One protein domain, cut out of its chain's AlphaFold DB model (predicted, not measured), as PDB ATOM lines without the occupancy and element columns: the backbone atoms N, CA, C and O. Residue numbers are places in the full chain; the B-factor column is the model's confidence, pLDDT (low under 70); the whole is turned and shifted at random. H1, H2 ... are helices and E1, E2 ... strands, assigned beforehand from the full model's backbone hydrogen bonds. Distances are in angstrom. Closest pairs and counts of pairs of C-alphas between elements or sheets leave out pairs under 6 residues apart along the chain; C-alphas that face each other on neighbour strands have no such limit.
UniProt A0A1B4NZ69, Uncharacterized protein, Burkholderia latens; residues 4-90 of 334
ATOM      1  N   ALA A   4     -27.464  -4.372  34.790       90.06
ATOM      2  CA  ALA A   4     -27.594  -2.930  34.637       90.06
ATOM      3  C   ALA A   4     -28.511  -2.363  35.725       90.06
ATOM      4  O   ALA A   4     -29.441  -3.022  36.184       90.06
ATOM      5  N   VAL A   5     -28.238  -1.127  36.132       91.38
ATOM      6  CA  VAL A   5     -29.041  -0.386  37.106       91.38
ATOM      7  C   VAL A   5     -29.564   0.856  36.401       91.38
ATOM      8  O   VAL A   5     -28.778   1.676  35.932       91.38
ATOM      9  N   GLY A   6     -30.885   0.937  36.266       89.00
ATOM     10  CA  GLY A   6     -31.599   2.083  35.711       89.00
ATOM     11  C   GLY A   6     -31.971   3.103  36.786       89.00
ATOM     12  O   GLY A   6     -31.354   3.161  37.844       89.00
ATOM     13  N   ALA A   7     -33.003   3.907  36.523       86.75
ATOM     14  CA  ALA A   7     -33.493   4.897  37.489       86.75
ATOM     15  C   ALA A   7     -34.228   4.255  38.682       86.75
ATOM     16  O   ALA A   7     -34.132   4.737  39.806       86.75
ATOM     17  N   ASP A   8     -34.958   3.170  38.431       91.69
ATOM     18  CA  ASP A   8     -35.830   2.491  39.400       91.69
ATOM     19  C   ASP A   8     -35.904   0.968  39.195       91.69
ATOM     20  O   ASP A   8     -36.666   0.272  39.865       91.69
ATOM     21  N   THR A   9     -35.110   0.447  38.261       95.50
ATOM     22  CA  THR A   9     -35.101  -0.963  37.873       95.50
ATOM     23  C   THR A   9     -33.673  -1.488  37.876       95.50
ATOM     24  O   THR A   9     -32.755  -0.804  37.423       95.50
ATOM     25  N   VAL A  10     -33.485  -2.721  38.331       95.94
ATOM     26  CA  VAL A  10     -32.266  -3.503  38.111       95.94
ATOM     27  C   VAL A  10     -32.582  -4.582  37.087       95.94
ATOM     28  O   VAL A  10     -33.576  -5.295  37.225       95.94
ATOM     29  N   THR A  11     -31.746  -4.718  36.062       95.81
ATOM     30  CA  THR A  11     -31.866  -5.794  35.077       95.81
ATOM     31  C   THR A  11     -30.641  -6.692  35.097       95.81
ATOM     32  O   THR A  11     -29.526  -6.251  35.371       95.81
ATOM     33  N   GLY A  12     -30.845  -7.972  34.815       95.19
ATOM     34  CA  GLY A  12     -29.783  -8.969  34.706       95.19
ATOM     35  C   GLY A  12     -30.142  -9.996  33.645       95.19
ATOM     36  O   GLY A  12     -31.322 -10.207  33.398       95.19
ATOM     37  N   PHE A  13     -29.165 -10.628  32.996       94.88
ATOM     38  CA  PHE A  13     -29.477 -11.638  31.981       94.88
ATOM     39  C   PHE A  13     -28.465 -12.781  31.890       94.88
ATOM     40  O   PHE A  13     -27.289 -12.646  32.252       94.88
ATOM     41  N   ALA A  14     -28.925 -13.892  31.318       94.00
ATOM     42  CA  ALA A  14     -28.119 -15.012  30.854       94.00
ATOM     43  C   ALA A  14     -28.509 -15.392  29.411       94.00
ATOM     44  O   ALA A  14     -29.575 -15.020  28.935       94.00
ATOM     45  N   GLY A  15     -27.628 -16.105  28.704       91.62
ATOM     46  CA  GLY A  15     -27.832 -16.455  27.292       91.62
ATOM     47  C   GLY A  15     -27.261 -15.421  26.316       91.62
ATOM     48  O   GLY A  15     -26.216 -14.812  26.586       91.62
ATOM     49  N   ASP A  16     -27.914 -15.263  25.163       91.06
ATOM     50  CA  ASP A  16     -27.431 -14.423  24.066       91.06
ATOM     51  C   ASP A  16     -27.377 -12.929  24.434       91.06
ATOM     52  O   ASP A  16     -28.375 -12.282  24.759       91.06
ATOM     53  N   VAL A  17     -26.175 -12.352  24.343       90.12
ATOM     54  CA  VAL A  17     -25.901 -10.975  24.780       90.12
ATOM     55  C   VAL A  17     -26.616  -9.948  23.910       90.12
ATOM     56  O   VAL A  17     -27.009  -8.894  24.413       90.12
ATOM     57  N   ARG A  18     -26.747 -10.211  22.607       88.75
ATOM     58  CA  ARG A  18     -27.349  -9.256  21.672       88.75
ATOM     59  C   ARG A  18     -28.855  -9.175  21.901       88.75
ATOM     60  O   ARG A  18     -29.381  -8.070  22.009       88.75
ATOM     61  N   THR A  19     -29.506 -10.325  22.020       91.25
ATOM     62  CA  THR A  19     -30.943 -10.463  22.269       91.25
ATOM     63  C   THR A  19     -31.324  -9.863  23.619       91.25
ATOM     64  O   THR A  19     -32.198  -8.999  23.678       91.25
ATOM     65  N   ALA A  20     -30.604 -10.212  24.691       93.06
ATOM     66  CA  ALA A  20     -30.868  -9.648  26.014       93.06
ATOM     67  C   ALA A  20     -30.711  -8.119  26.055       93.06
ATOM     68  O   ALA A  20     -31.516  -7.421  26.670       93.06
ATOM     69  N   ARG A  21     -29.687  -7.576  25.380       90.75
ATOM     70  CA  ARG A  21     -29.481  -6.122  25.291       90.75
ATOM     71  C   ARG A  21     -30.580  -5.428  24.508       90.75
ATOM     72  O   ARG A  21     -31.063  -4.411  24.980       90.75
ATOM     73  N   ALA A  22     -31.004  -5.994  23.380       90.50
ATOM     74  CA  ALA A  22     -32.115  -5.442  22.613       90.50
ATOM     75  C   ALA A  22     -33.390  -5.332  23.468       90.50
ATOM     76  O   ALA A  22     -34.060  -4.304  23.423       90.50
ATOM     77  N   LEU A  23     -33.680  -6.340  24.301       93.75
ATOM     78  CA  LEU A  23     -34.818  -6.301  25.222       93.75
ATOM     79  C   LEU A  23     -34.661  -5.230  26.308       93.75
ATOM     80  O   LEU A  23     -35.600  -4.480  26.571       93.75
ATOM     81  N   ILE A  24     -33.488  -5.143  26.941       93.88
ATOM     82  CA  ILE A  24     -33.217  -4.146  27.989       93.88
ATOM     83  C   ILE A  24     -33.265  -2.719  27.421       93.88
ATOM     84  O   ILE A  24     -33.809  -1.824  28.070       93.88
ATOM     85  N   ASP A  25     -32.740  -2.506  26.215       91.38
ATOM     86  CA  ASP A  25     -32.756  -1.207  25.540       91.38
ATOM     87  C   ASP A  25     -34.199  -0.811  25.168       91.38
ATOM     88  O   ASP A  25     -34.633   0.289  25.514       91.38
ATOM     89  N   ALA A  26     -34.984  -1.727  24.583       92.94
ATOM     90  CA  ALA A  26     -36.403  -1.499  24.278       92.94
ATOM     91  C   ALA A  26     -37.240  -1.227  25.545       92.94
ATOM     92  O   ALA A  26     -38.114  -0.357  25.548       92.94
ATOM     93  N   TYR A  27     -36.940  -1.912  26.653       95.12
ATOM     94  CA  TYR A  27     -37.524  -1.611  27.962       95.12
ATOM     95  C   TYR A  27     -37.184  -0.185  28.410       95.12
ATOM     96  O   TYR A  27     -38.071   0.554  28.842       95.12
ATOM     97  N   GLY A  28     -35.921   0.226  28.276       92.50
ATOM     98  CA  GLY A  28     -35.473   1.581  28.589       92.50
ATOM     99  C   GLY A  28     -36.218   2.652  27.788       92.50
ATOM    100  O   GLY A  28     -36.662   3.649  28.361       92.50
ATOM    101  N   GLU A  29     -36.427   2.428  26.489       91.88
ATOM    102  CA  GLU A  29     -37.214   3.315  25.620       91.88
ATOM    103  C   GLU A  29     -38.682   3.403  26.067       91.88
ATOM    104  O   GLU A  29     -39.229   4.499  26.214       91.88
ATOM    105  N   ALA A  30     -39.315   2.268  26.374       93.69
ATOM    106  CA  ALA A  30     -40.689   2.232  26.871       93.69
ATOM    107  C   ALA A  30     -40.842   2.938  28.236       93.69
ATOM    108  O   ALA A  30     -41.814   3.670  28.461       93.69
ATOM    109  N   ARG A  31     -39.862   2.790  29.137       93.25
ATOM    110  CA  ARG A  31     -39.813   3.526  30.413       93.25
ATOM    111  C   ARG A  31     -39.623   5.026  30.203       93.25
ATOM    112  O   ARG A  31     -40.255   5.812  30.909       93.25
ATOM    113  N   ALA A  32     -38.832   5.445  29.213       91.06
ATOM    114  CA  ALA A  32     -38.676   6.860  28.865       91.06
ATOM    115  C   ALA A  32     -39.996   7.495  28.376       91.06
ATOM    116  O   ALA A  32     -40.242   8.679  28.616       91.06
ATOM    117  N   LEU A  33     -40.889   6.695  27.785       92.31
ATOM    118  CA  LEU A  33     -42.266   7.080  27.444       92.31
ATOM    119  C   LEU A  33     -43.237   7.045  28.641       92.31
ATOM    120  O   LEU A  33     -44.439   7.235  28.462       92.31
ATOM    121  N   LYS A  34     -42.724   6.846  29.862       92.44
ATOM    122  CA  LYS A  34     -43.481   6.800  31.124       92.44
ATOM    123  C   LYS A  34     -44.504   5.662  31.202       92.44
ATOM    124  O   LYS A  34     -45.491   5.783  31.922       92.44
ATOM    125  N   LEU A  35     -44.287   4.562  30.479       93.75
ATOM    126  CA  LEU A  35     -45.078   3.345  30.670       93.75
ATOM    127  C   LEU A  35     -44.694   2.675  31.985       93.75
ATOM    128  O   LEU A  35     -43.504   2.575  32.265       93.75
ATOM    129  N   ASP A  36     -45.668   2.163  32.741       93.75
ATOM    130  CA  ASP A  36     -45.443   1.366  33.957       93.75
ATOM    131  C   ASP A  36     -44.525   0.163  33.696       93.75
ATOM    132  O   ASP A  36     -44.502  -0.367  32.586       93.75
ATOM    133  N   ALA A  37     -43.765  -0.284  34.703       93.94
ATOM    134  CA  ALA A  37     -42.671  -1.244  34.520       93.94
ATOM    135  C   ALA A  37     -43.129  -2.546  33.845       93.94
ATOM    136  O   ALA A  37     -42.558  -2.951  32.834       93.94
ATOM    137  N   ARG A  38     -44.226  -3.153  34.317       95.81
ATOM    138  CA  ARG A  38     -44.787  -4.377  33.712       95.81
ATOM    139  C   ARG A  38     -45.210  -4.181  32.259       95.81
ATOM    140  O   ARG A  38     -44.973  -5.043  31.409       95.81
ATOM    141  N   LYS A  39     -45.822  -3.032  31.964       95.81
ATOM    142  CA  LYS A  39     -46.237  -2.690  30.604       95.81
ATOM    143  C   LYS A  39     -45.020  -2.458  29.713       95.81
ATOM    144  O   LYS A  39     -44.986  -2.983  28.610       95.81
ATOM    145  N   ALA A  40     -44.006  -1.752  30.207       96.44
ATOM    146  CA  ALA A  40     -42.756  -1.532  29.494       96.44
ATOM    147  C   ALA A  40     -42.038  -2.851  29.166       96.44
ATOM    148  O   ALA A  40     -41.567  -3.005  28.047       96.44
ATOM    149  N   VAL A  41     -42.010  -3.826  30.087       96.75
ATOM    150  CA  VAL A  41     -41.471  -5.173  29.811       96.75
ATOM    151  C   VAL A  41     -42.268  -5.875  28.708       96.75
ATOM    152  O   VAL A  41     -41.681  -6.455  27.798       96.75
ATOM    153  N   SER A  42     -43.599  -5.787  28.753       96.00
ATOM    154  CA  SER A  42     -44.472  -6.411  27.749       96.00
ATOM    155  C   SER A  42     -44.269  -5.809  26.351       96.00
ATOM    156  O   SER A  42     -44.102  -6.540  25.379       96.00
ATOM    157  N   GLU A  43     -44.227  -4.479  26.251       95.19
ATOM    158  CA  GLU A  43     -43.973  -3.758  24.993       95.19
ATOM    159  C   GLU A  43     -42.559  -4.032  24.457       95.19
ATOM    160  O   GLU A  43     -42.370  -4.224  23.253       95.19
ATOM    161  N   ALA A  44     -41.564  -4.109  25.346       95.00
ATOM    162  CA  ALA A  44     -40.197  -4.456  24.977       95.00
ATOM    163  C   ALA A  44     -40.123  -5.861  24.368       95.00
ATOM    164  O   ALA A  44     -39.501  -6.036  23.324       95.00
ATOM    165  N   LEU A  45     -40.802  -6.843  24.971       94.38
ATOM    166  CA  LEU A  45     -40.833  -8.214  24.461       94.38
ATOM    167  C   LEU A  45     -41.499  -8.304  23.083       94.38
ATOM    168  O   LEU A  45     -40.987  -8.997  22.213       94.38
ATOM    169  N   ILE A  46     -42.587  -7.561  22.852       91.88
ATOM    170  CA  ILE A  46     -43.237  -7.471  21.531       91.88
ATOM    171  C   ILE A  46     -42.291  -6.862  20.483       91.88
ATOM    172  O   ILE A  46     -42.325  -7.242  19.311       91.88
ATOM    173  N   SER A  47     -41.451  -5.913  20.898       88.19
ATOM    174  CA  SER A  47     -40.536  -5.181  20.015       88.19
ATOM    175  C   SER A  47     -39.274  -5.972  19.653       88.19
ATOM    176  O   SER A  47     -38.608  -5.650  18.665       88.19
ATOM    177  N   VAL A  48     -38.932  -7.005  20.425       86.44
ATOM    178  CA  VAL A  48     -37.803  -7.893  20.140       86.44
ATOM    179  C   VAL A  48     -38.316  -9.097  19.363       86.44
ATOM    180  O   VAL A  48     -39.042  -9.932  19.891       86.44
ATOM    181  N   THR A  49     -37.924  -9.206  18.093       69.50
ATOM    182  CA  THR A  49     -38.277 -10.366  17.269       69.50
ATOM    183  C   THR A  49     -37.778 -11.650  17.940       69.50
ATOM    184  O   THR A  49     -36.584 -11.717  18.253       69.50
ATOM    185  N   PRO A  50     -38.631 -12.679  18.110       65.56
ATOM    186  CA  PRO A  50     -38.195 -13.984  18.587       65.56
ATOM    187  C   PRO A  50     -37.018 -14.480  17.744       65.56
ATOM    188  O   PRO A  50     -37.082 -14.498  16.512       65.56
ATOM    189  N   CYS A  51     -35.925 -14.830  18.410       64.94
ATOM    190  CA  CYS A  51     -34.711 -15.330  17.781       64.94
ATOM    191  C   CYS A  51     -34.528 -16.801  18.168       64.94
ATOM    192  O   CYS A  51     -34.921 -17.205  19.257       64.94
ATOM    193  N   GLU A  52     -33.901 -17.600  17.300       60.56
ATOM    194  CA  GLU A  52     -33.550 -18.995  17.622       60.56
ATOM    195  C   GLU A  52     -32.564 -19.096  18.801       60.56
ATOM    196  O   GLU A  52     -32.429 -20.152  19.416       60.56
ATOM    197  N   THR A  53     -31.863 -18.005  19.124       68.12
ATOM    198  CA  THR A  53     -30.940 -17.926  20.257       68.12
ATOM    199  C   THR A  53     -31.653 -17.466  21.524       68.12
ATOM    200  O   THR A  53     -32.181 -16.354  21.569       68.12
ATOM    201  N   ASP A  54     -31.601 -18.303  22.556       84.25
ATOM    202  CA  ASP A  54     -32.268 -18.072  23.835       84.25
ATOM    203  C   ASP A  54     -31.555 -17.023  24.709       84.25
ATOM    204  O   ASP A  54     -30.318 -16.942  24.763       84.25
ATOM    205  N   ALA A  55     -32.358 -16.215  25.395       91.62
ATOM    206  CA  ALA A  55     -31.920 -15.241  26.379       91.62
ATOM    207  C   ALA A  55     -32.978 -15.112  27.479       91.62
ATOM    208  O   ALA A  55     -34.143 -14.810  27.207       91.62
ATOM    209  N   ASP A  56     -32.530 -15.266  28.722       94.62
ATOM    210  CA  ASP A  56     -33.335 -15.052  29.917       94.62
ATOM    211  C   ASP A  56     -32.956 -13.716  30.546       94.62
ATOM    212  O   ASP A  56     -31.781 -13.468  30.843       94.62
ATOM    213  N   VAL A  57     -33.946 -12.856  30.772       96.31
ATOM    214  CA  VAL A  57     -33.750 -11.520  31.340       96.31
ATOM    215  C   VAL A  57     -34.604 -11.356  32.590       96.31
ATOM    216  O   VAL A  57     -35.793 -11.662  32.596       96.31
ATOM    217  N   LEU A  58     -33.990 -10.853  33.656       97.81
ATOM    218  CA  LEU A  58     -34.649 -10.476  34.896       97.81
ATOM    219  C   LEU A  58     -34.864  -8.968  34.940       97.81
ATOM    220  O   LEU A  58     -33.950  -8.201  34.631       97.81
ATOM    221  N   PHE A  59     -36.040  -8.564  35.409       97.69
ATOM    222  CA  PHE A  59     -36.378  -7.183  35.737       97.69
ATOM    223  C   PHE A  59     -36.818  -7.123  37.196       97.69
ATOM    224  O   PHE A  59     -37.868  -7.657  37.552       97.69
ATOM    225  N   ALA A  60     -36.014  -6.479  38.035       96.75
ATOM    226  CA  ALA A  60     -36.325  -6.226  39.434       96.75
ATOM    227  C   ALA A  60     -36.687  -4.749  39.622       96.75
ATOM    228  O   ALA A  60     -35.901  -3.869  39.273       96.75
ATOM    229  N   PHE A  61     -37.859  -4.472  40.183       96.00
ATOM    230  CA  PHE A  61     -38.349  -3.116  40.441       96.00
ATOM    231  C   PHE A  61     -39.254  -3.100  41.678       96.00
ATOM    232  O   PHE A  61     -39.576  -4.147  42.239       96.00
ATOM    233  N   TYR A  62     -39.655  -1.908  42.119       93.06
ATOM    234  CA  TYR A  62     -40.643  -1.738  43.184       93.06
ATOM    235  C   TYR A  62     -41.951  -1.208  42.592       93.06
ATOM    236  O   TYR A  62     -41.945  -0.219  41.863       93.06
ATOM    237  N   GLU A  63     -43.075  -1.856  42.886       91.06
ATOM    238  CA  GLU A  63     -44.396  -1.461  42.390       91.06
ATOM    239  C   GLU A  63     -45.444  -1.691  43.479       91.06
ATOM    240  O   GLU A  63     -45.481  -2.745  44.111       91.06
ATOM    241  N   SER A  64     -46.314  -0.701  43.703       88.88
ATOM    242  CA  SER A  64     -47.400  -0.788  44.694       88.88
ATOM    243  C   SER A  64     -46.928  -1.228  46.091       88.88
ATOM    244  O   SER A  64     -47.522  -2.117  46.704       88.88
ATOM    245  N   GLU A  65     -45.847  -0.615  46.586       87.06
ATOM    246  CA  GLU A  65     -45.229  -0.918  47.888       87.06
ATOM    247  C   GLU A  65     -44.707  -2.363  48.034       87.06
ATOM    248  O   GLU A  65     -44.622  -2.896  49.143       87.06
ATOM    249  N   ARG A  66     -44.369  -3.030  46.922       90.31
ATOM    250  CA  ARG A  66     -43.826  -4.394  46.935       90.31
ATOM    251  C   ARG A  66     -42.645  -4.548  45.976       90.31
ATOM    252  O   ARG A  66     -42.665  -3.967  44.891       90.31
ATOM    253  N   PRO A  67     -41.632  -5.359  46.339       91.38
ATOM    254  CA  PRO A  67     -40.612  -5.764  45.388       91.38
ATOM    255  C   PRO A  67     -41.229  -6.720  44.364       91.38
ATOM    256  O   PRO A  67     -41.939  -7.659  44.727       91.38
ATOM    257  N   CYS A  68     -40.928  -6.494  43.092       95.56
ATOM    258  CA  CYS A  68     -41.352  -7.331  41.980       95.56
ATOM    259  C   CYS A  68     -40.122  -7.836  41.228       95.56
ATOM    260  O   CYS A  68     -39.175  -7.083  40.992       95.56
ATOM    261  N   LEU A  69     -40.160  -9.107  40.835       96.88
ATOM    262  CA  LEU A  69     -39.148  -9.733  39.996       96.88
ATOM    263  C   LEU A  69     -39.849 -10.432  38.836       96.88
ATOM    264  O   LEU A  69     -40.625 -11.362  39.049       96.88
ATOM    265  N   LEU A  70     -39.581  -9.976  37.619       97.69
ATOM    266  CA  LEU A  70     -40.059 -10.619  36.401       97.69
ATOM    267  C   LEU A  70     -38.918 -11.368  35.731       97.69
ATOM    268  O   LEU A  70     -37.828 -10.819  35.583       97.69
ATOM    269  N   HIS A  71     -39.196 -12.588  35.290       97.62
ATOM    270  CA  HIS A  71     -38.354 -13.367  34.396       97.62
ATOM    271  C   HIS A  71     -38.985 -13.375  33.009       97.62
ATOM    272  O   HIS A  71     -40.169 -13.660  32.848       97.62
ATOM    273  N   VAL A  72     -38.189 -13.011  32.012       96.00
ATOM    274  CA  VAL A  72     -38.579 -12.998  30.608       96.00
ATOM    275  C   VAL A  72     -37.708 -13.983  29.855       96.00
ATOM    276  O   VAL A  72     -36.488 -13.808  29.824       96.00
ATOM    277  N   ASN A  73     -38.329 -14.975  29.223       93.25
ATOM    278  CA  ASN A  73     -37.660 -15.831  28.253       93.25
ATOM    279  C   ASN A  73     -38.020 -15.349  26.843       93.25
ATOM    280  O   ASN A  73     -39.192 -15.337  26.445       93.25
ATOM    281  N   VAL A  74     -37.009 -14.907  26.092       91.38
ATOM    282  CA  VAL A  74     -37.228 -14.300  24.772       91.38
ATOM    283  C   VAL A  74     -37.595 -15.351  23.721       91.38
ATOM    284  O   VAL A  74     -38.420 -15.072  22.849       91.38
ATOM    285  N   ALA A  75     -37.052 -16.570  23.815       89.12
ATOM    286  CA  ALA A  75     -37.328 -17.637  22.854       89.12
ATOM    287  C   ALA A  75     -38.793 -18.104  22.913       89.12
ATOM    288  O   ALA A  75     -39.426 -18.294  21.874       89.12
ATOM    289  N   THR A  76     -39.359 -18.240  24.115       89.94
ATOM    290  CA  THR A  76     -40.764 -18.629  24.318       89.94
ATOM    291  C   THR A  76     -41.720 -17.444  24.376       89.94
ATOM    292  O   THR A  76     -42.933 -17.650  24.414       89.94
ATOM    293  N   SER A  77     -41.203 -16.209  24.366       90.88
ATOM    294  CA  SER A  77     -41.993 -14.983  24.534       90.88
ATOM    295  C   SER A  77     -42.870 -15.014  25.793       90.88
ATOM    296  O   SER A  77     -44.032 -14.602  25.770       90.88
ATOM    297  N   THR A  78     -42.321 -15.518  26.902       92.94
ATOM    298  CA  THR A  78     -43.028 -15.624  28.185       92.94
ATOM    299  C   THR A  78     -42.533 -14.589  29.185       92.94
ATOM    300  O   THR A  78     -41.360 -14.216  29.195       92.94
ATOM    301  N   ILE A  79     -43.453 -14.126  30.033       96.44
ATOM    302  CA  ILE A  79     -43.176 -13.261  31.181       96.44
ATOM    303  C   ILE A  79     -43.750 -13.957  32.408       96.44
ATOM    304  O   ILE A  79     -44.956 -14.204  32.475       96.44
ATOM    305  N   GLU A  80     -42.897 -14.249  33.378       96.94
ATOM    306  CA  GLU A  80     -43.258 -14.923  34.619       96.94
ATOM    307  C   GLU A  80     -42.882 -14.053  35.815       96.94
ATOM    308  O   GLU A  80     -41.827 -13.420  35.845       96.94
ATOM    309  N   GLU A  81     -43.755 -13.999  36.816       96.56
ATOM    310  CA  GLU A  81     -43.436 -13.357  38.086       96.56
ATOM    311  C   GLU A  81     -42.779 -14.369  39.017       96.56
ATOM    312  O   GLU A  81     -43.327 -15.435  39.297       96.56
ATOM    313  N   VAL A  82     -41.590 -14.025  39.498       95.06
ATOM    314  CA  VAL A  82     -40.769 -14.904  40.320       95.06
ATOM    315  C   VAL A  82     -40.992 -14.581  41.790       95.06
ATOM    316  O   VAL A  82     -40.761 -13.460  42.245       95.06
ATOM    317  N   SER A  83     -41.361 -15.600  42.562       88.69
ATOM    318  CA  SER A  83     -41.348 -15.542  44.022       88.69
ATOM    319  C   SER A  83     -40.071 -16.172  44.578       88.69
ATOM    320  O   SER A  83     -39.785 -17.334  44.299       88.69
ATOM    321  N   GLY A  84     -39.342 -15.446  45.429       86.75
ATOM    322  CA  GLY A  84     -38.164 -15.977  46.121       86.75
ATOM    323  C   GLY A  84     -36.881 -15.863  45.298       86.75
ATOM    324  O   GLY A  84     -36.486 -14.758  44.930       86.75
ATOM    325  N   LEU A  85     -36.200 -16.989  45.081       90.06
ATOM    326  CA  LEU A  85     -34.903 -17.064  44.405       90.06
ATOM    327  C   LEU A  85     -35.059 -17.683  43.012       90.06
ATOM    328  O   LEU A  85     -35.643 -18.753  42.870       90.06
ATOM    329  N   ILE A  86     -34.451 -17.050  42.012       91.44
ATOM    330  CA  ILE A  86     -34.219 -17.627  40.686       91.44
ATOM    331  C   ILE A  86     -32.736 -17.526  40.348       91.44
ATOM    332  O   ILE A  86     -32.065 -16.559  40.713       91.44
ATOM    333  N   GLN A  87     -32.226 -18.530  39.642       89.31
ATOM    334  CA  GLN A  87     -30.863 -18.561  39.136       89.31
ATOM    335  C   GLN A  87     -30.901 -18.841  37.638       89.31
ATOM    336  O   GLN A  87     -31.513 -19.812  37.206       89.31
ATOM    337  N   LEU A  88     -30.235 -17.988  36.862       89.94
ATOM    338  CA  LEU A  88     -30.152 -18.105  35.408       89.94
ATOM    339  C   LEU A  88     -28.730 -18.463  34.964       89.94
ATOM    340  O   LEU A  88     -27.754 -18.132  35.641       89.94
ATOM    341  N   GLY A  89     -28.612 -19.062  33.778       87.00
ATOM    342  CA  GLY A  89     -27.333 -19.389  33.145       87.00
ATOM    343  C   GLY A  89     -26.921 -20.847  33.318       87.00
ATOM    344  O   GLY A  89     -27.761 -21.741  33.289       87.00
ATOM    345  N   SER A  90     -25.611 -21.091  33.426       82.38
ATOM    346  CA  SER A  90     -25.053 -22.445  33.494       82.38
ATOM    347  C   SER A  90     -25.690 -23.274  34.607       82.38
ATOM    348  O   SER A  90     -25.868 -22.796  35.729       82.38
TER     349      SER A  90
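Overview. This is residues 4 to 90 of the 334 residues of an uncharacterized protein of Burkholderia latens (UniProt A0A1B4NZ69). A twisted four-stranded antiparallel sheet has two helices, H1 and H2, packed on one face, while the closing stretch, residues 82 to 90, folds back over the other face, which has no named helix. H1 covers E1 and E2, and H2 covers E3; both run along the strands beneath them, in two layers, helices on one face of a sheet. The printed part has 87 residues, with two named helices and four named strands in the order E1 H1 H2 E2 E3 E4; the sheet's order is E1 - E2 - E3 - E4 and the class is mixed, helices and strands. It is compact, with a radius of gyration of the C-alphas of 11.9 A, and rounded, spanning 36 by 30 by 20 A.

Arrangement. Start at the inner strand E2, residues 55 to 63. On one side is the edge strand E1, residues 9 to 15, antiparallel at 166 degrees; look for N 12 and O 58, 3.1 A apart and within hydrogen-bond range. On the other side is E3, residues 66 to 73, antiparallel at 163 degrees, with N 59 and O 70 at 2.9 A, within hydrogen-bond range. Next to E3 comes the edge strand E4, residues 78 to 81, antiparallel at 156 degrees, with N 71 and O 80 at 2.8 A, within hydrogen-bond range. E2, E3 and E4 form a meander, each strand the antiparallel neighbour of the one before; E2 and E3 are a hairpin, and so are E3 and E4. E1 and E4 are apart. H1, residues 17 to 32, is on the sheet at a height over the sheet of 9.8 A, over E1 and E2, and on the local plane its line and that of E2 stand at 12 degrees; the closest C-alphas of H1 and E2 are those of Ala 20 and Ala 55, 5.7 A apart. H2, residues 37 to 47, lies on the same face at a height over the sheet of 9.7 A, over E3. H1 and H2 touch, the closest C-alphas being those of Ala 26 and Ala 44 at 4.9 A, with a steep tilt of 53 degrees, opposite ways. In H1 and H2 every O i to N i+4 pair is within hydrogen-bond range.

Along the chain. Find C-alpha 9 at (-35.101, -0.963, 37.873), where E1 begins; it runs 20.1 A to Gly 15. From C-alpha 17 at (-25.901, -10.975, 24.780), H1 runs 22.3 A to Ala 32, and H2 runs 15.2 A from Ala 37 to Ser 47. E2 measures 24.5 A from Ala 55 to Glu 63, and E3 22.8 A from Arg 66 to Asn 73. E4 runs 10.2 A from Thr 78 and ends at C-alpha 81, (-43.436, -13.357, 38.086). Before E1, residues 4 to 5 pair antiparallel with residues 10 to 11 of E1.

Size, cuts and confidence. The two C-alphas farthest apart are those of Glu 52 and Glu 65, at 37.1 A. The printed part has no cut; the link from H2 to E2 is short, the other four links are tight, and no link is long. The mean pLDDT of the printed part is 91.1; look at residues 49 to 53 for the model's low confidence, under 70.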